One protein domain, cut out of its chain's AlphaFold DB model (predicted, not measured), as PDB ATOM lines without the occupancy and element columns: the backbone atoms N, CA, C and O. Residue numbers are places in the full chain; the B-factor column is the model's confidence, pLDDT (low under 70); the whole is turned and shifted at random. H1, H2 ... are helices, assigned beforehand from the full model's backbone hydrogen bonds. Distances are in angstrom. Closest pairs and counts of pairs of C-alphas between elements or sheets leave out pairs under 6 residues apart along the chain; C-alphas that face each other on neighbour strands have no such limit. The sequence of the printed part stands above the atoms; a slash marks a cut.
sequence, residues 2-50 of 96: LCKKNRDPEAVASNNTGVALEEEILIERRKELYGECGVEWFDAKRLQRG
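What this domain is: This is residues 2 to 50 of the 96 residues of the protein "SusD-like starch-binding protein associating with outer membrane" of Leeuwenhoekiella marinoflava (UniProt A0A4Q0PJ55). A long helix, H2, stands in the middle of a flat model, with H3 folded back beside it as a helical hairpin and short H1 on the other side. Residues 17 to 23, of which 18 to 23 belong to H2, stand free. The printed part has 49 residues and is all helix, in the order H1, H2, H3. It is only just loose, close to compact, with a radius of gyration of the C-alphas of 12.0 A and spans of 32 by 26 by 13 A.

Where its parts are: H1, residues 2 to 7, begins at C-alpha 2 (28.779, -27.616, -36.070) and is 9.4 A long. H2, residues 18 to 32, is 21.4 A long. H3, residues 39 to 46, is 10.6 A long and ends at C-alpha 46 (17.464, -38.346, -18.000).

How they stand to each other: H1 touches no helix, but only just: it is near H2, their closest C-alphas 8.0 A apart. H1 and H3 are apart. H2, with residues 26 to 30 alone, touches H3; the closest C-alphas, of Arg 30 and Glu 40, are 6.3 A apart. This hairpin runs opposite ways at a steep tilt of 37 degrees, only just past shallow. In H2 and H3 every O i to N i+4 pair is within hydrogen-bond range; in H1 0 of 2 are, beside 2 of 3 O i to N i+3 pairs.

The domain as a whole: The C-alphas farthest apart, of Pro 9 and Gln 48, are 33.6 A apart. The printed part has no cut, and both links are short. Residues 2 to 3 have pLDDT under 70.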
ATOM      1  N   LEU A   2      29.213 -28.813 -35.318       50.44
ATOM      2  CA  LEU A   2      28.779 -27.616 -36.070       50.44
ATOM      3  C   LEU A   2      28.477 -26.375 -35.200       50.44
ATOM      4  O   LEU A   2      28.907 -25.284 -35.549       50.44
ATOM      5  N   CYS A   3      27.827 -26.519 -34.037       61.38
ATOM      6  CA  CYS A   3      27.458 -25.352 -33.214       61.38
ATOM      7  C   CYS A   3      28.658 -24.590 -32.622       61.38
ATOM      8  O   CYS A   3      28.572 -23.382 -32.437       61.38
ATOM      9  N   LYS A   4      29.790 -25.267 -32.363       75.56
ATOM     10  CA  LYS A   4      31.003 -24.609 -31.845       75.56
ATOM     11  C   LYS A   4      31.569 -23.613 -32.855       75.56
ATOM     12  O   LYS A   4      31.841 -22.487 -32.478       75.56
ATOM     13  N   LYS A   5      31.670 -24.011 -34.129       81.38
ATOM     14  CA  LYS A   5      32.215 -23.165 -35.201       81.38
ATOM     15  C   LYS A   5      31.390 -21.906 -35.463       81.38
ATOM     16  O   LYS A   5      31.953 -20.878 -35.811       81.38
ATOM     17  N   ASN A   6      30.070 -21.976 -35.274       82.69
ATOM     18  CA  ASN A   6      29.206 -20.800 -35.404       82.69
ATOM     19  C   ASN A   6      29.462 -19.759 -34.302       82.69
ATOM     20  O   ASN A   6      29.200 -18.581 -34.516       82.69
ATOM     21  N   ARG A   7      29.945 -20.189 -33.128       84.12
ATOM     22  CA  ARG A   7      30.204 -19.317 -31.974       84.12
ATOM     23  C   ARG A   7      31.668 -18.887 -31.873       84.12
ATOM     24  O   ARG A   7      31.945 -17.753 -31.505       84.12
ATOM     25  N   ASP A   8      32.578 -19.802 -32.179       85.75
ATOM     26  CA  ASP A   8      34.025 -19.619 -32.180       85.75
ATOM     27  C   ASP A   8      34.586 -20.131 -33.519       85.75
ATOM     28  O   ASP A   8      34.656 -21.349 -33.727       85.75
ATOM     29  N   PRO A   9      34.964 -19.227 -34.442       87.31
ATOM     30  CA  PRO A   9      35.518 -19.593 -35.744       87.31
ATOM     31  C   PRO A   9      36.777 -20.465 -35.657       87.31
ATOM     32  O   PRO A   9      37.001 -21.295 -36.541       87.31
ATOM     33  N   GLU A  10      37.553 -20.335 -34.577       88.38
ATOM     34  CA  GLU A  10      38.791 -21.085 -34.340       88.38
ATOM     35  C   GLU A  10      38.532 -22.449 -33.675       88.38
ATOM     36  O   GLU A  10      39.463 -23.200 -33.373       88.38
ATOM     37  N   ALA A  11      37.264 -22.823 -33.456       84.50
ATOM     38  CA  ALA A  11      36.917 -24.082 -32.814       84.50
ATOM     39  C   ALA A  11      37.375 -25.300 -33.635       84.50
ATOM     40  O   ALA A  11      36.847 -25.616 -34.711       84.50
ATOM     41  N   VAL A  12      38.308 -26.058 -33.057       85.44
ATOM     42  CA  VAL A  12      38.816 -27.309 -33.624       85.44
ATOM     43  C   VAL A  12      37.918 -28.489 -33.249       85.44
ATOM     44  O   VAL A  12      37.352 -28.580 -32.156       85.44
ATOM     45  N   ALA A  13      37.787 -29.415 -34.194       82.38
ATOM     46  CA  ALA A  13      37.118 -30.688 -34.007       82.38
ATOM     47  C   ALA A  13      37.802 -31.522 -32.906       82.38
ATOM     48  O   ALA A  13      38.979 -31.849 -33.013       82.38
ATOM     49  N   SER A  14      37.060 -31.887 -31.859       84.88
ATOM     50  CA  SER A  14      37.513 -32.861 -30.866       84.88
ATOM     51  C   SER A  14      37.577 -34.276 -31.447       84.88
ATOM     52  O   SER A  14      36.682 -34.683 -32.188       84.88
ATOM     53  N   ASN A  15      38.608 -35.030 -31.056       90.12
ATOM     54  CA  ASN A  15      38.775 -36.455 -31.369       90.12
ATOM     55  C   ASN A  15      38.290 -37.369 -30.225       90.12
ATOM     56  O   ASN A  15      38.609 -38.559 -30.202       90.12
ATOM     57  N   ASN A  16      37.552 -36.824 -29.251       91.25
ATOM     58  CA  ASN A  16      37.003 -37.601 -28.145       91.25
ATOM     59  C   ASN A  16      36.023 -38.666 -28.652       91.25
ATOM     60  O   ASN A  16      35.245 -38.440 -29.578       91.25
ATOM     61  N   THR A  17      36.021 -39.823 -27.993       92.44
ATOM     62  CA  THR A  17      35.101 -40.932 -28.275       92.44
ATOM     63  C   THR A  17      34.528 -41.496 -26.974       92.44
ATOM     64  O   THR A  17      35.025 -41.206 -25.882       92.44
ATOM     65  N   GLY A  18      33.443 -42.269 -27.076       93.50
ATOM     66  CA  GLY A  18      32.789 -42.892 -25.922       93.50
ATOM     67  C   GLY A  18      32.340 -41.877 -24.864       93.50
ATOM     68  O   GLY A  18      31.789 -40.827 -25.191       93.50
ATOM     69  N   VAL A  19      32.611 -42.179 -23.592       93.44
ATOM     70  CA  VAL A  19      32.220 -41.345 -22.438       93.44
ATOM     71  C   VAL A  19      32.811 -39.933 -22.519       93.44
ATOM     72  O   VAL A  19      32.137 -38.964 -22.188       93.44
ATOM     73  N   ALA A  20      34.041 -39.785 -23.023       92.19
ATOM     74  CA  ALA A  20      34.670 -38.472 -23.162       92.19
ATOM     75  C   ALA A  20      33.919 -37.575 -24.162       92.19
ATOM     76  O   ALA A  20      33.788 -36.370 -23.945       92.19
ATOM     77  N   LEU A  21      33.393 -38.166 -25.240       92.75
ATOM     78  CA  LEU A  21      32.564 -37.444 -26.202       92.75
ATOM     79  C   LEU A  21      31.210 -37.062 -25.596       92.75
ATOM     80  O   LEU A  21      30.718 -35.964 -25.841       92.75
ATOM     81  N   GLU A  22      30.617 -37.944 -24.790       91.94
ATOM     82  CA  GLU A  22      29.366 -37.652 -24.088       91.94
ATOM     83  C   GLU A  22      29.517 -36.448 -23.148       91.94
ATOM     84  O   GLU A  22      28.729 -35.504 -23.240       91.94
ATOM     85  N   GLU A  23      30.552 -36.424 -22.300       92.81
ATOM     86  CA  GLU A  23      30.818 -35.287 -21.406       92.81
ATOM     87  C   GLU A  23      31.002 -33.983 -22.177       92.81
ATOM     88  O   GLU A  23      30.451 -32.944 -21.805       92.81
ATOM     89  N   GLU A  24      31.738 -34.034 -23.287       91.88
ATOM     90  CA  GLU A  24      31.929 -32.875 -24.146       91.88
ATOM     91  C   GLU A  24      30.595 -32.362 -24.702       91.88
ATOM     92  O   GLU A  24      30.326 -31.160 -24.658       91.88
ATOM     93  N   ILE A  25      29.728 -33.260 -25.177       91.38
ATOM     94  CA  ILE A  25      28.398 -32.897 -25.675       91.38
ATOM     95  C   ILE A  25      27.572 -32.234 -24.566       91.38
ATOM     96  O   ILE A  25      26.945 -31.203 -24.810       91.38
ATOM     97  N   LEU A  26      27.575 -32.777 -23.347       92.00
ATOM     98  CA  LEU A  26      26.811 -32.222 -22.222       92.00
ATOM     99  C   LEU A  26      27.338 -30.861 -21.764       92.00
ATOM    100  O   LEU A  26      26.557 -29.979 -21.399       92.00
ATOM    101  N   ILE A  27      28.654 -30.659 -21.804       91.06
ATOM    102  CA  ILE A  27      29.268 -29.357 -21.530       91.06
ATOM    103  C   ILE A  27      28.811 -28.332 -22.568       91.06
ATOM    104  O   ILE A  27      28.384 -27.239 -22.202       91.06
ATOM    105  N   GLU A  28      28.844 -28.675 -23.853       90.25
ATOM    106  CA  GLU A  28      28.444 -27.742 -24.910       90.25
ATOM    107  C   GLU A  28      26.954 -27.439 -24.917       90.25
ATOM    108  O   GLU A  28      26.572 -26.290 -25.126       90.25
ATOM    109  N   ARG A  29      26.113 -28.430 -24.609       92.44
ATOM    110  CA  ARG A  29      24.675 -28.220 -24.409       92.44
ATOM    111  C   ARG A  29      24.400 -27.219 -23.294       92.44
ATOM    112  O   ARG A  29      23.550 -26.356 -23.466       92.44
ATOM    113  N   ARG A  30      25.135 -27.297 -22.179       90.38
ATOM    114  CA  ARG A  30      25.022 -26.329 -21.076       90.38
ATOM    115  C   ARG A  30      25.446 -24.923 -21.467       90.38
ATOM    116  O   ARG A  30      24.836 -23.976 -20.990       90.38
ATOM    117  N   LYS A  31      26.499 -24.795 -22.277       87.94
ATOM    118  CA  LYS A  31      26.994 -23.494 -22.744       87.94
ATOM    119  C   LYS A  31      26.031 -22.844 -23.732       87.94
ATOM    120  O   LYS A  31      25.801 -21.650 -23.628       87.94
ATOM    121  N   GLU A  32      25.521 -23.618 -24.689       89.81
ATOM    122  CA  GLU A  32      24.630 -23.099 -25.731       89.81
ATOM    123  C   GLU A  32      23.246 -22.775 -25.171       89.81
ATOM    124  O   GLU A  32      22.751 -21.686 -25.400       89.81
ATOM    125  N   LEU A  33      22.659 -23.686 -24.392       91.00
ATOM    126  CA  LEU A  33      21.261 -23.601 -23.955       91.00
ATOM    127  C   LEU A  33      21.123 -23.018 -22.540       91.00
ATOM    128  O   LEU A  33      20.224 -23.392 -21.773       91.00
ATOM    129  N   TYR A  34      22.062 -22.158 -22.140       88.94
ATOM    130  CA  TYR A  34      22.048 -21.553 -20.812       88.94
ATOM    131  C   TYR A  34      20.873 -20.579 -20.678       88.94
ATOM    132  O   TYR A  34      20.722 -19.655 -21.468       88.94
ATOM    133  N   GLY A  35      20.051 -20.763 -19.642       87.25
ATOM    134  CA  GLY A  35      18.893 -19.898 -19.383       87.25
ATOM    135  C   GLY A  35      17.675 -20.154 -20.279       87.25
ATOM    136  O   GLY A  35      16.675 -19.462 -20.129       87.25
ATOM    137  N   GLU A  36      17.731 -21.152 -21.162       91.50
ATOM    138  CA  GLU A  36      16.624 -21.509 -22.051       91.50
ATOM    139  C   GLU A  36      15.727 -22.595 -21.427       91.50
ATOM    140  O   GLU A  36      15.091 -22.397 -20.392       91.50
ATOM    141  N   CYS A  37      15.685 -23.792 -22.016       89.38
ATOM    142  CA  CYS A  37      14.770 -24.880 -21.667       89.38
ATOM    143  C   CYS A  37      15.162 -25.671 -20.407       89.38
ATOM    144  O   CYS A  37      14.829 -26.847 -20.290       89.38
ATOM    145  N   GLY A  38      15.897 -25.073 -19.464       87.81
ATOM    146  CA  GLY A  38      16.326 -25.758 -18.239       87.81
ATOM    147  C   GLY A  38      17.210 -26.982 -18.505       87.81
ATOM    148  O   GLY A  38      17.103 -27.985 -17.797       87.81
ATOM    149  N   VAL A  39      18.072 -26.914 -19.529       91.81
ATOM    150  CA  VAL A  39      18.844 -28.051 -20.062       91.81
ATOM    151  C   VAL A  39      19.563 -28.868 -18.986       91.81
ATOM    152  O   VAL A  39      19.503 -30.092 -19.002       91.81
ATOM    153  N   GLU A  40      20.186 -28.205 -18.008       89.31
ATOM    154  CA  GLU A  40      20.946 -28.865 -16.942       89.31
ATOM    155  C   GLU A  40      20.041 -29.709 -16.031       89.31
ATOM    156  O   GLU A  40      20.425 -30.801 -15.618       89.31
ATOM    157  N   TRP A  41      18.813 -29.250 -15.772       89.88
ATOM    158  CA  TRP A  41      17.836 -29.964 -14.947       89.88
ATOM    159  C   TRP A  41      17.322 -31.230 -15.638       89.88
ATOM    160  O   TRP A  41      17.229 -32.292 -15.020       89.88
ATOM    161  N   PHE A  42      17.006 -31.140 -16.931       92.50
ATOM    162  CA  PHE A  42      16.515 -32.284 -17.701       92.50
ATOM    163  C   PHE A  42      17.624 -33.279 -18.052       92.50
ATOM    164  O   PHE A  42      17.391 -34.487 -17.990       92.50
ATOM    165  N   ASP A  43      18.833 -32.799 -18.358       93.19
ATOM    166  CA  ASP A  43      19.994 -33.661 -18.594       93.19
ATOM    167  C   ASP A  43      20.371 -34.428 -17.315       93.19
ATOM    168  O   ASP A  43      20.606 -35.634 -17.386       93.19
ATOM    169  N   ALA A  44      20.325 -33.783 -16.141       92.44
ATOM    170  CA  ALA A  44      20.544 -34.458 -14.861       92.44
ATOM    171  C   ALA A  44      19.519 -35.577 -14.603       92.44
ATOM    172  O   ALA A  44      19.897 -36.681 -14.216       92.44
ATOM    173  N   LYS A  45      18.234 -35.337 -14.890       91.94
ATOM    174  CA  LYS A  45      17.171 -36.344 -14.734       91.94
ATOM    175  C   LYS A  45      17.328 -37.531 -15.678       91.94
ATOM    176  O   LYS A  45      17.310 -38.674 -15.230       91.94
ATOM    177  N   ARG A  46      17.464 -37.278 -16.984       93.50
ATOM    178  CA  ARG A  46      17.464 -38.346 -18.000       93.50
ATOM    179  C   ARG A  46      18.722 -39.216 -17.941       93.50
ATOM    180  O   ARG A  46      18.664 -40.376 -18.321       93.50
ATOM    181  N   LEU A  47      19.845 -38.648 -17.491       94.00
ATOM    182  CA  LEU A  47      21.126 -39.348 -17.358       94.00
ATOM    183  C   LEU A  47      21.406 -39.814 -15.927       94.00
ATOM    184  O   LEU A  47      22.491 -40.326 -15.671       94.00
ATOM    185  N   GLN A  48      20.463 -39.616 -14.999       93.50
ATOM    186  CA  GLN A  48      20.623 -39.958 -13.584       93.50
ATOM    187  C   GLN A  48      21.914 -39.369 -12.988       93.50
ATOM    188  O   GLN A  48      22.694 -40.052 -12.329       93.50
ATOM    189  N   ARG A  49      22.160 -38.080 -13.238       91.56
ATOM    190  CA  ARG A  49      23.348 -37.357 -12.768       91.56
ATOM    191  C   ARG A  49      23.000 -36.404 -11.632       91.56
ATOM    192  O   ARG A  49      21.877 -35.916 -11.520       91.56
ATOM    193  N   GLY A  50      23.993 -36.133 -10.791       89.25
ATOM    194  CA  GLY A  50      23.918 -35.070  -9.796       89.25
ATOM    195  C   GLY A  50      24.193 -33.697 -10.410       89.25
ATOM    196  O   GLY A  50      24.723 -33.581 -11.514       89.25
TER     197      GLY A  50